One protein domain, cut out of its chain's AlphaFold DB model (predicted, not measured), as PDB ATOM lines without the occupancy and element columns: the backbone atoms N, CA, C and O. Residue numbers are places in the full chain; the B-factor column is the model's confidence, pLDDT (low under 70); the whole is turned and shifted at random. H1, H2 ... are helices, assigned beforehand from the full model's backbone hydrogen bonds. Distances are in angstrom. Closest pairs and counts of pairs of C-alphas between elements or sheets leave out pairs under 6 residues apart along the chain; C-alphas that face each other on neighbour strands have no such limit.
ATOM      1  N   ALA A  32     -15.127  -4.572 -38.058       96.00
ATOM      2  CA  ALA A  32     -16.583  -4.625 -38.117       96.00
ATOM      3  C   ALA A  32     -17.071  -4.450 -39.570       96.00
ATOM      4  O   ALA A  32     -16.528  -3.613 -40.289       96.00
ATOM      5  N   PRO A  33     -18.151  -5.126 -40.021       96.62
ATOM      6  CA  PRO A  33     -18.551  -5.120 -41.437       96.62
ATOM      7  C   PRO A  33     -18.838  -3.738 -42.046       96.62
ATOM      8  O   PRO A  33     -18.724  -3.543 -43.257       96.62
ATOM      9  N   ARG A  34     -19.283  -2.767 -41.237       97.31
ATOM     10  CA  ARG A  34     -19.465  -1.373 -41.679       97.31
ATOM     11  C   ARG A  34     -18.111  -0.702 -41.927       97.31
ATOM     12  O   ARG A  34     -17.943  -0.054 -42.957       97.31
ATOM     13  N   ASP A  35     -17.172  -0.886 -41.010       97.62
ATOM     14  CA  ASP A  35     -15.886  -0.193 -40.998       97.62
ATOM     15  C   ASP A  35     -14.883  -0.844 -41.959       97.62
ATOM     16  O   ASP A  35     -14.112  -0.139 -42.602       97.62
ATOM     17  N   THR A  36     -14.979  -2.159 -42.176       97.12
ATOM     18  CA  THR A  36     -14.232  -2.879 -43.220       97.12
ATOM     19  C   THR A  36     -14.575  -2.339 -44.604       97.12
ATOM     20  O   THR A  36     -13.686  -1.953 -45.355       97.12
ATOM     21  N   ARG A  37     -15.872  -2.190 -44.913       97.38
ATOM     22  CA  ARG A  37     -16.314  -1.580 -46.179       97.38
ATOM     23  C   ARG A  37     -15.849  -0.129 -46.315       97.38
ATOM     24  O   ARG A  37     -15.557   0.322 -47.417       97.38
ATOM     25  N   ALA A  38     -15.792   0.607 -45.204       97.69
ATOM     26  CA  ALA A  38     -15.268   1.969 -45.182       97.69
ATOM     27  C   ALA A  38     -13.777   1.993 -45.535       97.69
ATOM     28  O   ALA A  38     -13.363   2.781 -46.384       97.69
ATOM     29  N   PHE A  39     -13.000   1.103 -44.915       96.94
ATOM     30  CA  PHE A  39     -11.579   0.919 -45.177       96.94
ATOM     31  C   PHE A  39     -11.319   0.526 -46.633       96.94
ATOM     32  O   PHE A  39     -10.536   1.194 -47.297       96.94
ATOM     33  N   GLU A  40     -12.025  -0.471 -47.170       96.06
ATOM     34  CA  GLU A  40     -11.891  -0.908 -48.569       96.06
ATOM     35  C   GLU A  40     -12.237   0.209 -49.563       96.06
ATOM     36  O   GLU A  40     -11.505   0.450 -50.524       96.06
ATOM     37  N   ALA A  41     -13.322   0.952 -49.316       97.56
ATOM     38  CA  ALA A  41     -13.681   2.106 -50.139       97.56
ATOM     39  C   ALA A  41     -12.623   3.219 -50.063       97.56
ATOM     40  O   ALA A  41     -12.319   3.866 -51.071       97.56
ATOM     41  N   GLY A  42     -12.053   3.441 -48.876       97.06
ATOM     42  CA  GLY A  42     -10.906   4.321 -48.677       97.06
ATOM     43  C   GLY A  42      -9.707   3.864 -49.501       97.06
ATOM     44  O   GLY A  42      -9.166   4.645 -50.271       97.06
ATOM     45  N   LEU A  43      -9.352   2.584 -49.419       95.81
ATOM     46  CA  LEU A  43      -8.223   1.978 -50.123       95.81
ATOM     47  C   LEU A  43      -8.317   2.188 -51.638       95.81
ATOM     48  O   LEU A  43      -7.372   2.689 -52.250       95.81
ATOM     49  N   LEU A  44      -9.485   1.936 -52.232       96.50
ATOM     50  CA  LEU A  44      -9.736   2.228 -53.647       96.50
ATOM     51  C   LEU A  44      -9.606   3.723 -53.974       96.50
ATOM     52  O   LEU A  44      -9.045   4.085 -55.010       96.50
ATOM     53  N   SER A  45     -10.093   4.597 -53.088       96.94
ATOM     54  CA  SER A  45      -9.988   6.052 -53.260       96.94
ATOM     55  C   SER A  45      -8.526   6.508 -53.238       96.94
ATOM     56  O   SER A  45      -8.105   7.259 -54.112       96.94
ATOM     57  N   GLY A  46      -7.738   6.014 -52.280       96.19
ATOM     58  CA  GLY A  46      -6.312   6.305 -52.139       96.19
ATOM     59  C   GLY A  46      -5.500   5.908 -53.363       96.19
ATOM     60  O   GLY A  46      -4.757   6.729 -53.902       96.19
ATOM     61  N   ARG A  47      -5.710   4.681 -53.856       96.00
ATOM     62  CA  ARG A  47      -5.068   4.207 -55.089       96.00
ATOM     63  C   ARG A  47      -5.427   5.088 -56.278       96.00
ATOM     64  O   ARG A  47      -4.552   5.533 -57.011       96.00
ATOM     65  N   SER A  48      -6.712   5.411 -56.434       96.62
ATOM     66  CA  SER A  48      -7.171   6.267 -57.530       96.62
ATOM     67  C   SER A  48      -6.535   7.660 -57.492       96.62
ATOM     68  O   SER A  48      -6.124   8.158 -58.537       96.62
ATOM     69  N   LEU A  49      -6.405   8.275 -56.311       95.50
ATOM     70  CA  LEU A  49      -5.774   9.590 -56.152       95.50
ATOM     71  C   LEU A  49      -4.315   9.580 -56.620       95.50
ATOM     72  O   LEU A  49      -3.913  10.431 -57.413       95.50
ATOM     73  N   VAL A  50      -3.532   8.599 -56.174       94.62
ATOM     74  CA  VAL A  50      -2.118   8.484 -56.558       94.62
ATOM     75  C   VAL A  50      -1.972   8.116 -58.033       94.62
ATOM     76  O   VAL A  50      -1.139   8.696 -58.722       94.62
ATOM     77  N   GLN A  51      -2.821   7.234 -58.564       94.62
ATOM     78  CA  GLN A  51      -2.806   6.899 -59.987       94.62
ATOM     79  C   GLN A  51      -3.128   8.120 -60.860       94.62
ATOM     80  O   GLN A  51      -2.508   8.320 -61.903       94.62
ATOM     81  N   GLN A  52      -4.079   8.960 -60.446       93.81
ATOM     82  CA  GLN A  52      -4.384  10.215 -61.139       93.81
ATOM     83  C   GLN A  52      -3.202  11.189 -61.079       93.81
ATOM     84  O   GLN A  52      -2.854  11.778 -62.104       93.81
ATOM     85  N   ALA A  53      -2.549  11.309 -59.918       92.69
ATOM     86  CA  ALA A  53      -1.328  12.096 -59.778       92.69
ATOM     87  C   ALA A  53      -0.240  11.590 -60.734       92.69
ATOM     88  O   ALA A  53       0.318  12.386 -61.487       92.69
ATOM     89  N   TRP A  54      -0.010  10.276 -60.796       92.62
ATOM     90  CA  TRP A  54       0.944   9.674 -61.725       92.62
ATOM     91  C   TRP A  54       0.595   9.973 -63.181       92.62
ATOM     92  O   TRP A  54       1.442  10.461 -63.923       92.62
ATOM     93  N   ASN A  55      -0.663   9.784 -63.584       91.44
ATOM     94  CA  ASN A  55      -1.121  10.059 -64.948       91.44
ATOM     95  C   ASN A  55      -0.926  11.529 -65.364       91.44
ATOM     96  O   ASN A  55      -0.794  11.811 -66.552       91.44
ATOM     97  N   SER A  56      -0.891  12.465 -64.409       88.88
ATOM     98  CA  SER A  56      -0.665  13.891 -64.682       88.88
ATOM     99  C   SER A  56       0.797  14.255 -64.988       88.88
ATOM    100  O   SER A  56       1.053  15.315 -65.560       88.88
ATOM    101  N   VAL A  57       1.754  13.391 -64.625       87.19
ATOM    102  CA  VAL A  57       3.204  13.609 -64.821       87.19
ATOM    103  C   VAL A  57       3.854  12.574 -65.744       87.19
ATOM    104  O   VAL A  57       4.812  12.908 -66.443       87.19
ATOM    105  N   ALA A  58       3.324  11.347 -65.732       76.81
ATOM    106  CA  ALA A  58       3.518  10.215 -66.642       76.81
ATOM    107  C   ALA A  58       4.962   9.939 -67.100       76.81
ATOM    108  O   ALA A  58       5.193   9.552 -68.245       76.81
ATOM    109  N   SER A  59       5.953  10.143 -66.227       84.12
ATOM    110  CA  SER A  59       7.354   9.864 -66.543       84.12
ATOM    111  C   SER A  59       8.196   9.702 -65.286       84.12
ATOM    112  O   SER A  59       8.094  10.493 -64.349       84.12
ATOM    113  N   CYS A  60       9.099   8.722 -65.314       84.88
ATOM    114  CA  CYS A  60      10.077   8.480 -64.254       84.88
ATOM    115  C   CYS A  60      11.081   9.629 -64.080       84.88
ATOM    116  O   CYS A  60      11.718   9.734 -63.041       84.88
ATOM    117  N   GLY A  61      11.187  10.542 -65.054       85.81
ATOM    118  CA  GLY A  61      11.959  11.780 -64.903       85.81
ATOM    119  C   GLY A  61      11.281  12.850 -64.036       85.81
ATOM    120  O   GLY A  61      11.900  13.868 -63.757       85.81
ATOM    121  N   ASN A  62      10.024  12.645 -63.620       88.06
ATOM    122  CA  ASN A  62       9.215  13.635 -62.903       88.06
ATOM    123  C   ASN A  62       8.771  13.160 -61.503       88.06
ATOM    124  O   ASN A  62       7.719  13.584 -61.017       88.06
ATOM    125  N   LEU A  63       9.541  12.281 -60.851       85.81
ATOM    126  CA  LEU A  63       9.188  11.706 -59.541       85.81
ATOM    127  C   LEU A  63       9.037  12.755 -58.427       85.81
ATOM    128  O   LEU A  63       8.156  12.625 -57.580       85.81
ATOM    129  N   GLU A  64       9.824  13.832 -58.460       87.12
ATOM    130  CA  GLU A  64       9.696  14.947 -57.512       87.12
ATOM    131  C   GLU A  64       8.327  15.633 -57.643       87.12
ATOM    132  O   GLU A  64       7.591  15.794 -56.668       87.12
ATOM    133  N   ARG A  65       7.928  15.966 -58.876       89.81
ATOM    134  CA  ARG A  65       6.618  16.568 -59.148       89.81
ATOM    135  C   ARG A  65       5.479  15.612 -58.800       89.81
ATOM    136  O   ARG A  65       4.489  16.051 -58.226       89.81
ATOM    137  N   PHE A  66       5.617  14.325 -59.115       90.62
ATOM    138  CA  PHE A  66       4.664  13.297 -58.693       90.62
ATOM    139  C   PHE A  66       4.489  13.283 -57.169       90.62
ATOM    140  O   PHE A  66       3.363  13.399 -56.687       90.62
ATOM    141  N   SER A  67       5.592  13.246 -56.420       90.62
ATOM    142  CA  SER A  67       5.584  13.275 -54.953       90.62
ATOM    143  C   SER A  67       4.899  14.526 -54.414       90.62
ATOM    144  O   SER A  67       4.042  14.422 -53.540       90.62
ATOM    145  N   SER A  68       5.193  15.698 -54.987       91.94
ATOM    146  CA  SER A  68       4.546  16.957 -54.604       91.94
ATOM    147  C   SER A  68       3.028  16.907 -54.791       91.94
ATOM    148  O   SER A  68       2.297  17.313 -53.888       91.94
ATOM    149  N   VAL A  69       2.535  16.384 -55.922       93.06
ATOM    150  CA  VAL A  69       1.086  16.268 -56.175       93.06
ATOM    151  C   VAL A  69       0.437  15.291 -55.195       93.06
ATOM    152  O   VAL A  69      -0.639  15.577 -54.665       93.06
ATOM    153  N   VAL A  70       1.082  14.154 -54.915       93.12
ATOM    154  CA  VAL A  70       0.585  13.180 -53.930       93.12
ATOM    155  C   VAL A  70       0.509  13.816 -52.543       93.12
ATOM    156  O   VAL A  70      -0.534  13.740 -51.895       93.12
ATOM    157  N   MET A  71       1.571  14.489 -52.098       92.81
ATOM    158  CA  MET A  71       1.607  15.148 -50.794       92.81
ATOM    159  C   MET A  71       0.522  16.220 -50.670       92.81
ATOM    160  O   MET A  71      -0.221  16.211 -49.691       92.81
ATOM    161  N   GLU A  72       0.379  17.103 -51.659       92.81
ATOM    162  CA  GLU A  72      -0.656  18.146 -51.671       92.81
ATOM    163  C   GLU A  72      -2.069  17.547 -51.631       92.81
ATOM    164  O   GLU A  72      -2.917  17.958 -50.836       92.81
ATOM    165  N   THR A  73      -2.313  16.509 -52.432       92.69
ATOM    166  CA  THR A  73      -3.607  15.819 -52.473       92.69
ATOM    167  C   THR A  73      -3.938  15.192 -51.124       92.69
ATOM    168  O   THR A  73      -5.043  15.360 -50.603       92.69
ATOM    169  N   LEU A  74      -2.977  14.491 -50.523       92.69
ATOM    170  CA  LEU A  74      -3.184  13.804 -49.256       92.69
ATOM    171  C   LEU A  74      -3.266  14.767 -48.074       92.69
ATOM    172  O   LEU A  74      -3.971  14.447 -47.124       92.69
ATOM    173  N   GLN A  75      -2.638  15.948 -48.114       91.12
ATOM    174  CA  GLN A  75      -2.813  16.987 -47.084       91.12
ATOM    175  C   GLN A  75      -4.285  17.366 -46.883       91.12
ATOM    176  O   GLN A  75      -4.697  17.608 -45.748       91.12
ATOM    177  N   ASN A  76      -5.082  17.336 -47.954       90.75
ATOM    178  CA  ASN A  76      -6.516  17.625 -47.907       90.75
ATOM    179  C   ASN A  76      -7.355  16.471 -47.332       90.75
ATOM    180  O   ASN A  76      -8.505  16.675 -46.937       90.75
ATOM    181  N   VAL A  77      -6.789  15.266 -47.229       91.94
ATOM    182  CA  VAL A  77      -7.389  14.165 -46.474       91.94
ATOM    183  C   VAL A  77      -7.155  14.448 -44.993       91.94
ATOM    184  O   VAL A  77      -6.036  14.362 -44.487       91.94
ATOM    185  N   THR A  78      -8.218  14.836 -44.293       89.75
ATOM    186  CA  THR A  78      -8.158  15.253 -42.889       89.75
ATOM    187  C   THR A  78      -9.072  14.394 -42.025       89.75
ATOM    188  O   THR A  78     -10.117  13.929 -42.479       89.75
ATOM    189  N   LEU A  79      -8.674  14.189 -40.767       93.12
ATOM    190  CA  LEU A  79      -9.430  13.409 -39.790       93.12
ATOM    191  C   LEU A  79      -9.786  14.283 -38.576       93.12
ATOM    192  O   LEU A  79      -8.905  14.591 -37.769       93.12
ATOM    193  N   PRO A  80     -11.053  14.708 -38.433       93.12
ATOM    194  CA  PRO A  80     -11.484  15.515 -37.296       93.12
ATOM    195  C   PRO A  80     -11.371  14.784 -35.942       93.12
ATOM    196  O   PRO A  80     -11.603  13.570 -35.877       93.12
ATOM    197  N   PRO A  81     -11.102  15.507 -34.837       93.38
ATOM    198  CA  PRO A  81     -11.219  14.984 -33.477       93.38
ATOM    199  C   PRO A  81     -12.590  14.376 -33.193       93.38
ATOM    200  O   PRO A  81     -13.614  14.966 -33.526       93.38
ATOM    201  N   GLY A  82     -12.602  13.201 -32.558       89.44
ATOM    202  CA  GLY A  82     -13.845  12.508 -32.204       89.44
ATOM    203  C   GLY A  82     -14.602  11.901 -33.390       89.44
ATOM    204  O   GLY A  82     -15.778  11.577 -33.241       89.44
ATOM    205  N   SER A  83     -13.951  11.750 -34.550       93.62
ATOM    206  CA  SER A  83     -14.510  11.006 -35.686       93.62
ATOM    207  C   SER A  83     -14.928   9.591 -35.278       93.62
ATOM    208  O   SER A  83     -14.257   8.950 -34.467       93.62
ATOM    209  N   ASP A  84     -16.025   9.097 -35.860       95.12
ATOM    210  CA  ASP A  84     -16.461   7.716 -35.648       95.12
ATOM    211  C   ASP A  84     -15.503   6.712 -36.320       95.12
ATOM    212  O   ASP A  84     -14.749   7.060 -37.235       95.12
ATOM    213  N   ASP A  85     -15.533   5.453 -35.870       95.25
ATOM    214  CA  ASP A  85     -14.631   4.410 -36.383       95.25
ATOM    215  C   ASP A  85     -14.800   4.219 -37.914       95.25
ATOM    216  O   ASP A  85     -13.822   3.946 -38.604       95.25
ATOM    217  N   TYR A  86     -15.980   4.488 -38.488       96.50
ATOM    218  CA  TYR A  86     -16.205   4.449 -39.942       96.50
ATOM    219  C   TYR A  86     -15.380   5.501 -40.697       96.50
ATOM    220  O   TYR A  86     -14.714   5.178 -41.685       96.50
ATOM    221  N   VAL A  87     -15.401   6.760 -40.250       96.62
ATOM    222  CA  VAL A  87     -14.623   7.858 -40.848       96.62
ATOM    223  C   VAL A  87     -13.127   7.632 -40.639       96.62
ATOM    224  O   VAL A  87     -12.341   7.840 -41.572       96.62
ATOM    225  N   VAL A  88     -12.731   7.151 -39.456       96.44
ATOM    226  CA  VAL A  88     -11.344   6.759 -39.165       96.44
ATOM    227  C   VAL A  88     -10.895   5.682 -40.150       96.44
ATOM    228  O   VAL A  88      -9.911   5.875 -40.859       96.44
ATOM    229  N   CYS A  89     -11.647   4.590 -40.275       96.75
ATOM    230  CA  CYS A  89     -11.308   3.468 -41.145       96.75
ATOM    231  C   CYS A  89     -11.269   3.849 -42.620       96.75
ATOM    232  O   CYS A  89     -10.344   3.445 -43.323       96.75
ATOM    233  N   ARG A  90     -12.197   4.690 -43.091       97.00
ATOM    234  CA  ARG A  90     -12.145   5.227 -44.455       97.00
ATOM    235  C   ARG A  90     -10.885   6.053 -44.700       97.00
ATOM    236  O   ARG A  90     -10.260   5.910 -45.745       97.00
ATOM    237  N   THR A  91     -10.494   6.888 -43.744       95.88
ATOM    238  CA  THR A  91      -9.292   7.728 -43.857       95.88
ATOM    239  C   THR A  91      -8.013   6.895 -43.842       95.88
ATOM    240  O   THR A  91      -7.142   7.097 -44.687       95.88
ATOM    241  N   VAL A  92      -7.928   5.915 -42.935       94.56
ATOM    242  CA  VAL A  92      -6.829   4.939 -42.891       94.56
ATOM    243  C   VAL A  92      -6.734   4.204 -44.226       94.56
ATOM    244  O   VAL A  92      -5.652   4.145 -44.800       94.56
ATOM    245  N   GLY A  93      -7.862   3.718 -44.755       95.12
ATOM    246  CA  GLY A  93      -7.932   3.082 -46.068       95.12
ATOM    247  C   GLY A  93      -7.361   3.970 -47.171       95.12
ATOM    248  O   GLY A  93      -6.487   3.531 -47.907       95.12
ATOM    249  N   THR A  94      -7.776   5.239 -47.245       95.88
ATOM    250  CA  THR A  94      -7.264   6.201 -48.239       95.88
ATOM    251  C   THR A  94      -5.751   6.369 -48.170       95.88
ATOM    252  O   THR A  94      -5.086   6.325 -49.202       95.88
ATOM    253  N   LEU A  95      -5.183   6.544 -46.976       93.69
ATOM    254  CA  LEU A  95      -3.737   6.722 -46.837       93.69
ATOM    255  C   LEU A  95      -2.979   5.424 -47.149       93.69
ATOM    256  O   LEU A  95      -1.973   5.472 -47.847       93.69
ATOM    257  N   VAL A  96      -3.491   4.264 -46.732       91.38
ATOM    258  CA  VAL A  96      -2.891   2.955 -47.043       91.38
ATOM    259  C   VAL A  96      -2.921   2.668 -48.544       91.38
ATOM    260  O   VAL A  96      -1.886   2.332 -49.112       91.38
ATOM    261  N   GLY A  97      -4.062   2.873 -49.204       92.44
ATOM    262  CA  GLY A  97      -4.188   2.701 -50.652       92.44
ATOM    263  C   GLY A  97      -3.291   3.656 -51.442       92.44
ATOM    264  O   GLY A  97      -2.776   3.291 -52.496       92.44
ATOM    265  N   ALA A  98      -3.044   4.861 -50.922       92.94
ATOM    266  CA  ALA A  98      -2.080   5.774 -51.520       92.94
ATOM    267  C   ALA A  98      -0.643   5.231 -51.432       92.94
ATOM    268  O   ALA A  98       0.060   5.219 -52.438       92.94
ATOM    269  N   VAL A  99      -0.217   4.721 -50.269       90.19
ATOM    270  CA  VAL A  99       1.107   4.083 -50.118       90.19
ATOM    271  C   VAL A  99       1.238   2.869 -51.050       90.19
ATOM    272  O   VAL A  99       2.292   2.678 -51.650       90.19
ATOM    273  N   GLU A 100       0.184   2.059 -51.200       88.69
ATOM    274  CA  GLU A 100       0.164   0.922 -52.137       88.69
ATOM    275  C   GLU A 100       0.418   1.348 -53.571       88.69
ATOM    276  O   GLU A 100       1.308   0.813 -54.226       88.69
ATOM    277  N   GLN A 101      -0.308   2.358 -54.031       90.81
ATOM    278  CA  GLN A 101      -0.133   2.833 -55.389       90.81
ATOM    279  C   GLN A 101       1.220   3.522 -55.597       90.81
ATOM    280  O   GLN A 101       1.772   3.405 -56.685       90.81
ATOM    281  N   VAL A 102       1.769   4.206 -54.581       88.81
ATOM    282  CA  VAL A 102       3.126   4.780 -54.642       88.81
ATOM    283  C   VAL A 102       4.150   3.679 -54.899       88.81
ATOM    284  O   VAL A 102       4.913   3.804 -55.847       88.81
ATOM    285  N   ASP A 103       4.128   2.603 -54.112       85.56
ATOM    286  CA  ASP A 103       5.025   1.444 -54.254       85.56
ATOM    287  C   ASP A 103       4.880   0.797 -55.647       85.56
ATOM    288  O   ASP A 103       5.866   0.646 -56.370       85.56
ATOM    289  N   GLU A 104       3.645   0.548 -56.103       86.12
ATOM    290  CA  GLU A 104       3.378   0.048 -57.461       86.12
ATOM    291  C   GLU A 104       3.950   0.971 -58.549       86.12
ATOM    292  O   GLU A 104       4.635   0.505 -59.457       86.12
ATOM    293  N   THR A 105       3.712   2.282 -58.463       85.00
ATOM    294  CA  THR A 105       4.223   3.258 -59.435       85.00
ATOM    295  C   THR A 105       5.749   3.333 -59.409       85.00
ATOM    296  O   THR A 105       6.378   3.365 -60.466       85.00
ATOM    297  N   TRP A 106       6.364   3.323 -58.225       82.50
ATOM    298  CA  TRP A 106       7.812   3.457 -58.077       82.50
ATOM    299  C   TRP A 106       8.571   2.244 -58.613       82.50
ATOM    300  O   TRP A 106       9.640   2.406 -59.210       82.50
ATOM    301  N   THR A 107       7.998   1.038 -58.495       79.25
ATOM    302  CA  THR A 107       8.593  -0.181 -59.071       79.25
ATOM    303  C   THR A 107       8.795  -0.095 -60.588       79.25
ATOM    304  O   THR A 107       9.688  -0.749 -61.126       79.25
ATOM    305  N   LEU A 108       8.035   0.761 -61.285       78.62
ATOM    306  CA  LEU A 108       8.160   0.979 -62.729       78.62
ATOM    307  C   LEU A 108       9.371   1.847 -63.106       78.62
ATOM    308  O   LEU A 108       9.793   1.822 -64.262       78.62
ATOM    309  N   CYS A 109       9.919   2.622 -62.163       76.75
ATOM    310  CA  CYS A 109      10.811   3.742 -62.465       76.75
ATOM    311  C   CYS A 109      12.295   3.549 -62.158       76.75
ATOM    312  O   CYS A 109      13.054   4.486 -62.370       76.75
ATOM    313  N   ALA A 110      12.715   2.351 -61.742       63.75
ATOM    314  CA  ALA A 110      14.108   1.968 -61.493       63.75
ATOM    315  C   ALA A 110      14.965   3.025 -60.744       63.75
ATOM    316  O   ALA A 110      15.602   3.888 -61.337       63.75
ATOM    317  N   ILE A 111      15.095   2.808 -59.428       66.94
ATOM    318  CA  ILE A 111      16.106   3.368 -58.507       66.94
ATOM    319  C   ILE A 111      15.934   4.861 -58.163       66.94
ATOM    320  O   ILE A 111      16.707   5.719 -58.572       66.94
ATOM    321  N   ALA A 112      14.988   5.122 -57.257       75.56
ATOM    322  CA  ALA A 112      15.005   6.263 -56.337       75.56
ATOM    323  C   ALA A 112      14.478   5.806 -54.966       75.56
ATOM    324  O   ALA A 112      13.440   6.242 -54.481       75.56
ATOM    325  N   CYS A 113      15.159   4.815 -54.383       83.56
ATOM    326  CA  CYS A 113      14.680   4.104 -53.196       83.56
ATOM    327  C   CYS A 113      14.553   4.977 -51.948       83.56
ATOM    328  O   CYS A 113      13.710   4.707 -51.096       83.56
ATOM    329  N   CYS A 114      15.411   5.989 -51.810       87.88
ATOM    330  CA  CYS A 114      15.307   6.905 -50.685       87.88
ATOM    331  C   CYS A 114      14.078   7.799 -50.848       87.88
ATOM    332  O   CYS A 114      13.268   7.834 -49.934       87.88
ATOM    333  N   ASP A 115      13.876   8.385 -52.028       88.19
ATOM    334  CA  ASP A 115      12.729   9.239 -52.358       88.19
ATOM    335  C   ASP A 115      11.386   8.522 -52.143       88.19
ATOM    336  O   ASP A 115      10.460   9.091 -51.565       88.19
ATOM    337  N   GLU A 116      11.293   7.243 -52.528       86.88
ATOM    338  CA  GLU A 116      10.133   6.400 -52.205       86.88
ATOM    339  C   GLU A 116       9.932   6.318 -50.687       86.88
ATOM    340  O   GLU A 116       8.850   6.595 -50.167       86.88
ATOM    341  N   GLY A 117      11.003   5.978 -49.963       89.25
ATOM    342  CA  GLY A 117      11.004   5.913 -48.510       89.25
ATOM    343  C   GLY A 117      10.591   7.237 -47.871       89.25
ATOM    344  O   GLY A 117       9.795   7.229 -46.938       89.25
ATOM    345  N   GLU A 118      11.069   8.374 -48.368       92.38
ATOM    346  CA  GLU A 118      10.711   9.702 -47.872       92.38
ATOM    347  C   GLU A 118       9.224   9.999 -48.077       92.38
ATOM    348  O   GLU A 118       8.550  10.404 -47.125       92.38
ATOM    349  N   LEU A 119       8.680   9.731 -49.268       91.06
ATOM    350  CA  LEU A 119       7.258   9.918 -49.546       91.06
ATOM    351  C   LEU A 119       6.398   9.024 -48.643       91.06
ATOM    352  O   LEU A 119       5.459   9.506 -48.005       91.06
ATOM    353  N   VAL A 120       6.745   7.742 -48.511       90.75
ATOM    354  CA  VAL A 120       6.051   6.812 -47.606       90.75
ATOM    355  C   VAL A 120       6.169   7.268 -46.149       90.75
ATOM    356  O   VAL A 120       5.172   7.289 -45.426       90.75
ATOM    357  N   GLY A 121       7.356   7.691 -45.713       92.31
ATOM    358  CA  GLY A 121       7.610   8.213 -44.372       92.31
ATOM    359  C   GLY A 121       6.767   9.447 -44.060       92.31
ATOM    360  O   GLY A 121       6.223   9.558 -42.958       92.31
ATOM    361  N   TRP A 122       6.582  10.334 -45.039       94.62
ATOM    362  CA  TRP A 122       5.697  11.487 -44.919       94.62
ATOM    363  C   TRP A 122       4.225  11.064 -44.803       94.62
ATOM    364  O   TRP A 122       3.544  11.510 -43.875       94.62
ATOM    365  N   ILE A 123       3.739  10.161 -45.668       93.81
ATOM    366  CA  ILE A 123       2.341   9.682 -45.641       93.81
ATOM    367  C   ILE A 123       2.038   8.989 -44.307       93.81
ATOM    368  O   ILE A 123       1.036   9.296 -43.655       93.81
ATOM    369  N   MET A 124       2.916   8.091 -43.860       93.25
ATOM    370  CA  MET A 124       2.738   7.365 -42.603       93.25
ATOM    371  C   MET A 124       2.903   8.278 -41.385       93.25
ATOM    372  O   MET A 124       2.190   8.109 -40.394       93.25
ATOM    373  N   GLY A 125       3.791   9.274 -41.454       94.38
ATOM    374  CA  GLY A 125       3.926  10.310 -40.432       94.38
ATOM    375  C   GLY A 125       2.647  11.132 -40.288       94.38
ATOM    376  O   GLY A 125       2.148  11.323 -39.178       94.38
ATOM    377  N   LYS A 126       2.052  11.539 -41.412       93.94
ATOM    378  CA  LYS A 126       0.742  12.193 -41.440       93.94
ATOM    379  C   LYS A 126      -0.355  11.300 -40.859       93.94
ATOM    380  O   LYS A 126      -1.073  11.756 -39.973       93.94
ATOM    381  N   LEU A 127      -0.451  10.036 -41.283       93.50
ATOM    382  CA  LEU A 127      -1.429   9.077 -40.750       93.50
ATOM    383  C   LEU A 127      -1.313   8.942 -39.226       93.50
ATOM    384  O   LEU A 127      -2.318   9.015 -38.519       93.50
ATOM    385  N   TYR A 128      -0.090   8.777 -38.712       94.75
ATOM    386  CA  TYR A 128       0.173   8.725 -37.274       94.75
ATOM    387  C   TYR A 128      -0.375   9.964 -36.564       94.75
ATOM    388  O   TYR A 128      -1.037   9.846 -35.530       94.75
ATOM    389  N   CYS A 129      -0.101  11.148 -37.110       95.19
ATOM    390  CA  CYS A 129      -0.494  12.411 -36.508       95.19
ATOM    391  C   CYS A 129      -2.001  12.639 -36.539       95.19
ATOM    392  O   CYS A 129      -2.575  12.978 -35.505       95.19
ATOM    393  N   ASP A 130      -2.648  12.395 -37.675       94.06
ATOM    394  CA  ASP A 130      -4.094  12.538 -37.816       94.06
ATOM    395  C   ASP A 130      -4.836  11.581 -36.879       94.06
ATOM    396  O   ASP A 130      -5.730  12.010 -36.154       94.06
ATOM    397  N   LEU A 131      -4.418  10.312 -36.797       94.31
ATOM    398  CA  LEU A 131      -5.000   9.357 -35.850       94.31
ATOM    399  C   LEU A 131      -4.738   9.753 -34.395       94.31
ATOM    400  O   LEU A 131      -5.635   9.656 -33.559       94.31
ATOM    401  N   SER A 132      -3.525  10.201 -34.070       95.25
ATOM    402  CA  SER A 132      -3.182  10.603 -32.703       95.25
ATOM    403  C   SER A 132      -4.004  11.805 -32.249       95.25
ATOM    404  O   SER A 132      -4.505  11.810 -31.128       95.25
ATOM    405  N   ILE A 133      -4.198  12.796 -33.122       94.50
ATOM    406  CA  ILE A 133      -5.054  13.956 -32.853       94.50
ATOM    407  C   ILE A 133      -6.515  13.512 -32.745       94.50
ATOM    408  O   ILE A 133      -7.193  13.878 -31.785       94.50
ATOM    409  N   ALA A 134      -6.986  12.691 -33.685       93.69
ATOM    410  CA  ALA A 134      -8.381  12.282 -33.753       93.69
ATOM    411  C   ALA A 134      -8.826  11.442 -32.551       93.69
ATOM    412  O   ALA A 134      -9.925  11.628 -32.026       93.69
ATOM    413  N   LEU A 135      -7.948  10.538 -32.109       93.06
ATOM    414  CA  LEU A 135      -8.186   9.574 -31.038       93.06
ATOM    415  C   LEU A 135      -7.606  10.024 -29.689       93.06
ATOM    416  O   LEU A 135      -7.601   9.247 -28.740       93.06
ATOM    417  N   GLY A 136      -7.050  11.235 -29.580       91.94
ATOM    418  CA  GLY A 136      -6.414  11.716 -28.345       91.94
ATOM    419  C   GLY A 136      -5.208  10.876 -27.891       91.94
ATOM    420  O   GLY A 136      -4.896  10.811 -26.698       91.94
ATOM    421  N   GLY A 137      -4.536  10.205 -28.828       88.31
ATOM    422  CA  GLY A 137      -3.377   9.345 -28.590       88.31
ATOM    423  C   GLY A 137      -3.702   7.961 -28.014       88.31
ATOM    424  O   GLY A 137      -2.779   7.242 -27.632       88.31
ATOM    425  N   VAL A 138      -4.978   7.567 -27.937       85.50
ATOM    426  CA  VAL A 138      -5.388   6.217 -27.506       85.50
ATOM    427  C   VAL A 138      -5.805   5.348 -28.694       85.50
ATOM    428  O   VAL A 138      -6.106   5.860 -29.765       85.50
ATOM    429  N   ARG A 139      -5.807   4.016 -28.525       85.12
ATOM    430  CA  ARG A 139      -6.231   3.020 -29.544       85.12
ATOM    431  C   ARG A 139      -5.485   3.075 -30.888       85.12
ATOM    432  O   ARG A 139      -5.851   2.347 -31.802       85.12
ATOM    433  N   LEU A 140      -4.426   3.874 -31.009       88.12
ATOM    434  CA  LEU A 140      -3.695   4.106 -32.256       88.12
ATOM    435  C   LEU A 140      -3.272   2.804 -32.961       88.12
ATOM    436  O   LEU A 140      -3.440   2.656 -34.168       88.12
ATOM    437  N   THR A 141      -2.765   1.837 -32.197       85.38
ATOM    438  CA  THR A 141      -2.301   0.537 -32.706       85.38
ATOM    439  C   THR A 141      -3.401  -0.301 -33.349       85.38
ATOM    440  O   THR A 141      -3.090  -1.192 -34.125       85.38
ATOM    441  N   ASN A 142      -4.674  -0.026 -33.053       89.00
ATOM    442  CA  ASN A 142      -5.792  -0.747 -33.658       89.00
ATOM    443  C   ASN A 142      -6.048  -0.284 -35.097       89.00
ATOM    444  O   ASN A 142      -6.667  -1.016 -35.860       89.00
ATOM    445  N   PHE A 143      -5.595   0.919 -35.456       89.69
ATOM    446  CA  PHE A 143      -5.852   1.543 -36.753       89.69
ATOM    447  C   PHE A 143      -4.591   1.688 -37.610       89.69
ATOM    448  O   PHE A 143      -4.694   1.815 -38.826       89.69
ATOM    449  N   LEU A 144      -3.401   1.661 -37.004       85.69
ATOM    450  CA  LEU A 144      -2.150   1.687 -37.753       85.69
ATOM    451  C   LEU A 144      -1.905   0.361 -38.471       85.69
ATOM    452  O   LEU A 144      -1.770  -0.690 -37.846       85.69
ATOM    453  N   VAL A 145      -1.762   0.447 -39.787       79.12
ATOM    454  CA  VAL A 145      -1.357  -0.671 -40.636       79.12
ATOM    455  C   VAL A 145       0.162  -0.805 -40.620       79.12
ATOM    456  O   VAL A 145       0.889   0.173 -40.802       79.12
ATOM    457  N   GLN A 146       0.645  -2.030 -40.418       71.94
ATOM    458  CA  GLN A 146       2.049  -2.376 -40.623       71.94
ATOM    459  C   GLN A 146       2.214  -2.791 -42.080       71.94
ATOM    460  O   GLN A 146       1.702  -3.839 -42.472       71.94
ATOM    461  N   ARG A 147       2.897  -1.977 -42.887       67.62
ATOM    462  CA  ARG A 147       3.172  -2.331 -44.280       67.62
ATOM    463  C   ARG A 147       4.661  -2.608 -44.452       67.62
ATOM    464  O   ARG A 147       5.464  -1.729 -44.137       67.62
ATOM    465  N   PRO A 148       5.048  -3.805 -44.926       61.12
ATOM    466  CA  PRO A 148       6.407  -4.011 -45.373       61.12
ATOM    467  C   PRO A 148       6.660  -3.111 -46.583       61.12
ATOM    468  O   PRO A 148       5.876  -3.127 -47.528       61.12
ATOM    469  N   MET A 149       7.725  -2.312 -46.552       64.19
ATOM    470  CA  MET A 149       8.153  -1.632 -47.776       64.19
ATOM    471  C   MET A 149       8.687  -2.668 -48.756       64.19
ATOM    472  O   MET A 149       9.387  -3.590 -48.341       64.19
ATOM    473  N   GLY A 150       8.285  -2.569 -50.019       65.25
ATOM    474  CA  GLY A 150       8.528  -3.604 -51.011       65.25
ATOM    475  C   GLY A 150       9.944  -3.549 -51.575       65.25
ATOM    476  O   GLY A 150      10.913  -4.018 -50.971       65.25
ATOM    477  N   PHE A 151      10.045  -3.005 -52.783       63.72
ATOM    478  CA  PHE A 151      11.145  -3.241 -53.721       63.72
ATOM    479  C   PHE A 151      12.507  -2.700 -53.256       63.72
ATOM    480  O   PHE A 151      13.554  -3.254 -53.589       63.72
ATOM    481  N   CYS A 152      12.501  -1.639 -52.451       74.44
ATOM    482  CA  CYS A 152      13.694  -0.856 -52.137       74.44
ATOM    483  C   CYS A 152      14.398  -1.203 -50.811       74.44
ATOM    484  O   CYS A 152      15.374  -0.546 -50.426       74.44
ATOM    485  N   GLY A 153      13.949  -2.263 -50.131       79.44
ATOM    486  CA  GLY A 153      14.677  -2.897 -49.032       79.44
ATOM    487  C   GLY A 153      15.089  -1.954 -47.894       79.44
ATOM    488  O   GLY A 153      14.345  -1.075 -47.458       79.44
ATOM    489  N   ALA A 154      16.312  -2.152 -47.391       83.38
ATOM    490  CA  ALA A 154      16.834  -1.425 -46.233       83.38
ATOM    491  C   ALA A 154      17.030   0.085 -46.476       83.38
ATOM    492  O   ALA A 154      16.903   0.865 -45.530       83.38
ATOM    493  N   THR A 155      17.317   0.501 -47.716       86.75
ATOM    494  CA  THR A 155      17.544   1.916 -48.055       86.75
ATOM    495  C   THR A 155      16.259   2.723 -47.927       86.75
ATOM    496  O   THR A 155      16.247   3.716 -47.203       86.75
ATOM    497  N   ALA A 156      15.158   2.261 -48.536       85.75
ATOM    498  CA  ALA A 156      13.857   2.902 -48.347       85.75
ATOM    499  C   ALA A 156      13.487   2.942 -46.861       85.75
ATOM    500  O   ALA A 156      13.045   3.976 -46.363       85.75
ATOM    501  N   GLN A 157      13.724   1.849 -46.122       87.75
ATOM    502  CA  GLN A 157      13.439   1.771 -44.684       87.75
ATOM    503  C   GLN A 157      14.141   2.859 -43.876       87.75
ATOM    504  O   GLN A 157      13.513   3.443 -42.989       87.75
ATOM    505  N   ALA A 158      15.420   3.115 -44.140       90.50
ATOM    506  CA  ALA A 158      16.149   4.173 -43.451       90.50
ATOM    507  C   ALA A 158      15.510   5.542 -43.731       90.50
ATOM    508  O   ALA A 158      15.119   6.229 -42.787       90.50
ATOM    509  N   CYS A 159      15.282   5.870 -45.005       92.25
ATOM    510  CA  CYS A 159      14.718   7.160 -45.405       92.25
ATOM    511  C   CYS A 159      13.277   7.359 -44.901       92.25
ATOM    512  O   CYS A 159      12.939   8.422 -44.386       92.25
ATOM    513  N   CYS A 160      12.447   6.312 -44.909       92.19
ATOM    514  CA  CYS A 160      11.108   6.346 -44.311       92.19
ATOM    515  C   CYS A 160      11.150   6.657 -42.820       92.19
ATOM    516  O   CYS A 160      10.375   7.482 -42.337       92.19
ATOM    517  N   ARG A 161      12.058   6.023 -42.068       92.69
ATOM    518  CA  ARG A 161      12.175   6.255 -40.622       92.69
ATOM    519  C   ARG A 161      12.642   7.668 -40.313       92.69
ATOM    520  O   ARG A 161      12.085   8.279 -39.398       92.69
ATOM    521  N   ASP A 162      13.622   8.161 -41.057       95.31
ATOM    522  CA  ASP A 162      14.171   9.501 -40.869       95.31
ATOM    523  C   ASP A 162      13.117  10.562 -41.194       95.31
ATOM    524  O   ASP A 162      12.858  11.444 -40.368       95.31
ATOM    525  N   THR A 163      12.405  10.413 -42.313       96.00
ATOM    526  CA  THR A 163      11.320  11.325 -42.689       96.00
ATOM    527  C   THR A 163      10.131  11.235 -41.740       96.00
ATOM    528  O   THR A 163       9.611  12.259 -41.306       96.00
ATOM    529  N   PHE A 164       9.723  10.042 -41.302       95.19
ATOM    530  CA  PHE A 164       8.681   9.907 -40.279       95.19
ATOM    531  C   PHE A 164       9.068  10.648 -38.989       95.19
ATOM    532  O   PHE A 164       8.252  11.343 -38.373       95.19
ATOM    533  N   GLN A 165      10.327  10.510 -38.567       95.94
ATOM    534  CA  GLN A 165      10.841  11.132 -37.354       95.94
ATOM    535  C   GLN A 165      10.962  12.656 -37.470       95.94
ATOM    536  O   GLN A 165      10.799  13.338 -36.459       95.94
ATOM    537  N   SER A 166      11.222  13.195 -38.662       96.06
ATOM    538  CA  SER A 166      11.280  14.642 -38.897       96.06
ATOM    539  C   SER A 166       9.885  15.258 -39.053       96.06
ATOM    540  O   SER A 166       9.599  16.294 -38.452       96.06
ATOM    541  N   VAL A 167       8.987  14.589 -39.782       94.88
ATOM    542  CA  VAL A 167       7.631  15.070 -40.078       94.88
ATOM    543  C   VAL A 167       6.767  15.086 -38.826       94.88
ATOM    544  O   VAL A 167       6.128  16.093 -38.536       94.88
ATOM    545  N   THR A 168       6.741  14.000 -38.048       96.25
ATOM    546  CA  THR A 168       5.754  13.862 -36.962       96.25
ATOM    547  C   THR A 168       5.860  14.933 -35.862       96.25
ATOM    548  O   THR A 168       4.825  15.480 -35.485       96.25
ATOM    549  N   PRO A 169       7.041  15.337 -35.350       95.50
ATOM    550  CA  PRO A 169       7.121  16.389 -34.334       95.50
ATOM    551  C   PRO A 169       6.860  17.795 -34.892       95.50
ATOM    552  O   PRO A 169       6.486  18.682 -34.123       95.50
ATOM    553  N   ALA A 170       7.069  17.999 -36.197       95.38
ATOM    554  CA  ALA A 170       6.850  19.267 -36.892       95.38
ATOM    555  C   ALA A 170       5.434  19.400 -37.479       95.38
ATOM    556  O   ALA A 170       5.029  20.497 -37.855       95.38
ATOM    557  N   TYR A 171       4.670  18.306 -37.548       94.69
ATOM    558  CA  TYR A 171       3.362  18.283 -38.191       94.69
ATOM    559  C   TYR A 171       2.354  19.197 -37.486       94.69
ATOM    560  O   TYR A 171       2.110  19.095 -36.272       94.69
ATOM    561  N   GLN A 172       1.728  20.054 -38.290       92.00
ATOM    562  CA  GLN A 172       0.701  20.998 -37.884       92.00
ATOM    563  C   GLN A 172      -0.460  20.913 -38.877       92.00
ATOM    564  O   GLN A 172      -0.407  21.468 -39.972       92.00
ATOM    565  N   GLY A 173      -1.485  20.151 -38.501       85.06
ATOM    566  CA  GLY A 173      -2.688  19.969 -39.307       85.06
ATOM    567  C   GLY A 173      -3.792  20.951 -38.922       85.06
ATOM    568  O   GLY A 173      -3.676  21.698 -37.948       85.06
ATOM    569  N   LEU A 174      -4.912  20.878 -39.644       89.69
ATOM    570  CA  LEU A 174      -6.107  21.697 -39.402       89.69
ATOM    571  C   LEU A 174      -6.612  21.620 -37.949       89.69
ATOM    572  O   LEU A 174      -7.127  22.594 -37.411       89.69
ATOM    573  N   PHE A 175      -6.442  20.461 -37.310       91.44
ATOM    574  CA  PHE A 175      -6.974  20.176 -35.977       91.44
ATOM    575  C   PHE A 175      -5.924  20.220 -34.859       91.44
ATOM    576  O   PHE A 175      -6.233  19.881 -33.717       91.44
ATOM    577  N   GLY A 176      -4.692  20.648 -35.156       91.56
ATOM    578  CA  GLY A 176      -3.667  20.899 -34.145       91.56
ATOM    579  C   GLY A 176      -2.282  20.343 -34.472       91.56
ATOM    580  O   GLY A 176      -1.996  19.875 -35.574       91.56
ATOM    581  N   SER A 177      -1.400  20.426 -33.474       94.38
ATOM    582  CA  SER A 177      -0.025  19.928 -33.563       94.38
ATOM    583  C   SER A 177       0.073  18.474 -33.115       94.38
ATOM    584  O   SER A 177      -0.517  18.074 -32.110       94.38
ATOM    585  N   CYS A 178       0.896  17.704 -33.822       95.94
ATOM    586  CA  CYS A 178       1.215  16.322 -33.476       95.94
ATOM    587  C   CYS A 178       2.284  16.201 -32.378       95.94
ATOM    588  O   CYS A 178       2.403  15.160 -31.732       95.94
ATOM    589  N   ARG A 179       3.029  17.280 -32.100       96.56
ATOM    590  CA  ARG A 179       4.136  17.304 -31.134       96.56
ATOM    591  C   ARG A 179       3.801  16.727 -29.748       96.56
ATOM    592  O   ARG A 179       4.640  16.009 -29.206       96.56
ATOM    593  N   PRO A 180       2.618  16.960 -29.142       96.56
ATOM    594  CA  PRO A 180       2.273  16.338 -27.861       96.56
ATOM    595  C   PRO A 180       2.273  14.804 -27.903       96.56
ATOM    596  O   PRO A 180       2.556  14.175 -26.887       96.56
ATOM    597  N   TYR A 181       2.008  14.213 -29.071       96.25
ATOM    598  CA  TYR A 181       1.916  12.771 -29.295       96.25
ATOM    599  C   TYR A 181       3.243  12.125 -29.713       96.25
ATOM    600  O   TYR A 181       3.280  10.919 -29.929       96.25
ATOM    601  N   THR A 182       4.342  12.879 -29.801       96.44
ATOM    602  CA  THR A 182       5.687  12.339 -30.098       96.44
ATOM    603  C   THR A 182       6.624  12.367 -28.884       96.44
ATOM    604  O   THR A 182       7.756  11.891 -28.943       96.44
ATOM    605  N   GLN A 183       6.157  12.882 -27.742       95.38
ATOM    606  CA  GLN A 183       6.967  13.106 -26.542       95.38
ATOM    607  C   GLN A 183       6.288  12.602 -25.257       95.38
ATOM    608  O   GLN A 183       5.137  12.157 -25.258       95.38
ATOM    609  N   GLY A 184       7.020  12.654 -24.139       94.75
ATOM    610  CA  GLY A 184       6.509  12.274 -22.819       94.75
ATOM    611  C   GLY A 184       5.914  10.862 -22.806       94.75
ATOM    612  O   GLY A 184       6.551   9.914 -23.266       94.75
ATOM    613  N   ARG A 185       4.670  10.734 -22.321       94.56
ATOM    614  CA  ARG A 185       3.962   9.445 -22.209       94.56
ATOM    615  C   ARG A 185       3.724   8.732 -23.545       94.56
ATOM    616  O   ARG A 185       3.555   7.521 -23.552       94.56
ATOM    617  N   PHE A 186       3.719   9.460 -24.663       94.88
ATOM    618  CA  PHE A 186       3.458   8.897 -25.991       94.88
ATOM    619  C   PHE A 186       4.730   8.496 -26.741       94.88
ATOM    620  O   PHE A 186       4.650   7.837 -27.774       94.88
ATOM    621  N   ARG A 187       5.916   8.832 -26.214       94.31
ATOM    622  CA  ARG A 187       7.201   8.567 -26.879       94.31
ATOM    623  C   ARG A 187       7.404   7.085 -27.215       94.31
ATOM    624  O   ARG A 187       7.946   6.776 -28.274       94.31
ATOM    625  N   ALA A 188       6.980   6.182 -26.330       91.81
ATOM    626  CA  ALA A 188       7.094   4.741 -26.550       91.81
ATOM    627  C   ALA A 188       6.214   4.279 -27.723       91.81
ATOM    628  O   ALA A 188       6.724   3.662 -28.655       91.81
ATOM    629  N   THR A 189       4.931   4.657 -27.718       92.00
ATOM    630  CA  THR A 189       3.986   4.359 -28.804       92.00
ATOM    631  C   THR A 189       4.463   4.943 -30.129       92.00
ATOM    632  O   THR A 189       4.525   4.225 -31.116       92.00
ATOM    633  N   TRP A 190       4.898   6.204 -30.144       93.69
ATOM    634  CA  TRP A 190       5.462   6.852 -31.330       93.69
ATOM    635  C   TRP A 190       6.663   6.089 -31.903       93.69
ATOM    636  O   TRP A 190       6.720   5.808 -33.100       93.69
ATOM    637  N   THR A 191       7.605   5.700 -31.039       91.38
ATOM    638  CA  THR A 191       8.798   4.939 -31.440       91.38
ATOM    639  C   THR A 191       8.415   3.572 -32.007       91.38
ATOM    640  O   THR A 191       8.977   3.140 -33.016       91.38
ATOM    641  N   GLN A 192       7.448   2.894 -31.384       89.38
ATOM    642  CA  GLN A 192       6.926   1.617 -31.863       89.38
ATOM    643  C   GLN A 192       6.256   1.776 -33.231       89.38
ATOM    644  O   GLN A 192       6.588   1.021 -34.143       89.38
ATOM    645  N   SER A 193       5.390   2.780 -33.393       90.12
ATOM    646  CA  SER A 193       4.726   3.094 -34.658       90.12
ATOM    647  C   SER A 193       5.739   3.353 -35.766       90.12
ATOM    648  O   SER A 193       5.659   2.707 -36.803       90.12
ATOM    649  N   ARG A 194       6.749   4.204 -35.537       89.19
ATOM    650  CA  ARG A 194       7.837   4.453 -36.502       89.19
ATOM    651  C   ARG A 194       8.495   3.150 -36.959       89.19
ATOM    652  O   ARG A 194       8.738   2.942 -38.145       89.19
ATOM    653  N   ASN A 195       8.802   2.267 -36.011       84.56
ATOM    654  CA  ASN A 195       9.477   1.009 -36.312       84.56
ATOM    655  C   ASN A 195       8.577   0.036 -37.085       84.56
ATOM    656  O   ASN A 195       9.105  -0.736 -37.882       84.56
ATOM    657  N   SER A 196       7.260   0.072 -36.854       83.44
ATOM    658  CA  SER A 196       6.297  -0.845 -37.466       83.44
ATOM    659  C   SER A 196       5.791  -0.391 -38.833       83.44
ATOM    660  O   SER A 196       5.525  -1.231 -39.683       83.44
ATOM    661  N   VAL A 197       5.632   0.918 -39.057       85.00
ATOM    662  CA  VAL A 197       5.087   1.456 -40.320       85.00
ATOM    663  C   VAL A 197       6.127   1.544 -41.436       85.00
ATOM    664  O   VAL A 197       5.760   1.497 -42.599       85.00
ATOM    665  N   CYS A 198       7.411   1.636 -41.079       84.25
ATOM    666  CA  CYS A 198       8.539   1.657 -42.015       84.25
ATOM    667  C   CYS A 198       9.355   0.350 -41.968       84.25
ATOM    668  O   CYS A 198      10.556   0.370 -42.237       84.25
ATOM    669  N   SER A 199       8.796  -0.777 -41.510       79.06
ATOM    670  CA  SER A 199       9.560  -2.034 -41.440       79.06
ATOM    671  C   SER A 199       9.697  -2.678 -42.819       79.06
ATOM    672  O   SER A 199       8.714  -2.755 -43.534       79.06
TER     673      SER A 199
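What this domain is: This is residues 32 to 199 of the 202 residues of an uncharacterized protein of Polyangium spumosum (UniProt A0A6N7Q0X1). What does a first look show? It shows a compact bundle of six helices packed together round a core helix, H4, with H2 and H3 on one side of it, H6 on the other and H7 beside H6. H1, the longest helix, crosses slantwise over H3 on the side away from H4. What is it made of? The 168 printed residues hold seven named helices, H1 to H7 in order, and no named strand, an all helix class; the radius of gyration of the C-alphas is 15.0 A and the spans are 42 by 33 by 26 A.

Where its parts are: Where is the longest helix? H1, residues 33 to 57, runs 37.0 A from C-alpha 33 at (-18.551, -5.120, -41.437). Where are the others? H2 is residues 60 to 75 (23.1 A), H3 85 to 107 (32.8 A), H4 113 to 134 (31.3 A), H5 140 to 143 (5.6 A) and H6 153 to 170 (26.5 A). H7, residues 184 to 197, runs 20.6 A to C-alpha 197 at (5.087, 1.456, -40.320).

How they stand to each other: What touches H1? H3 touches it, the closest C-alphas being those of Gly 46 and Thr 94, 4.0 A apart, the same way at a tilt of 36 degrees, only just steep. H1 and H2 form a hairpin and touch through residues 49 to 57 of H1 alone, the C-alphas of Trp 54 and Phe 66 being closest at 6.0 A. What touches H4, the hub? H3 and H4 form a hairpin at a shallow tilt of 3 degrees, opposite ways, with the closest C-alphas, of Val 99 and Val 120, 6.2 A apart. H6 touches H4 at a steep tilt of 39 degrees, the same way, with the C-alphas of Gly 121 and Cys 160 closest at 4.0 A; H2 touches it at Ser 67 and Leu 119, closest C-alphas 6.6 A apart, and H5 at Leu 131 and Leu 140, 6.5 A. Where is H7? It forms a hairpin with H6, the closest C-alphas being those of Arg 161 and Arg 194, 6.2 A apart, and is apart from H1, H2 and H3. Do the backbones keep their O i to N i+4 pairs? Every pair is within hydrogen-bond range in H3 and H4, against 19 of 21 in H1, 10 of 12 in H2, 12 of 14 in H6 and 8 of 10 in H7; H5 is too short for one.

The domain as a whole: How large is it? The two C-alphas farthest apart, of Ser 59 and Arg 185, are 44.5 A apart, and the printed part has no cut. Which link is long? The link from H6 to H7, residues 171 to 183, is long. Where is confidence low? Residues 110 to 111 and 147 to 151 have pLDDT under 70, while the mean of the printed part is 90.1.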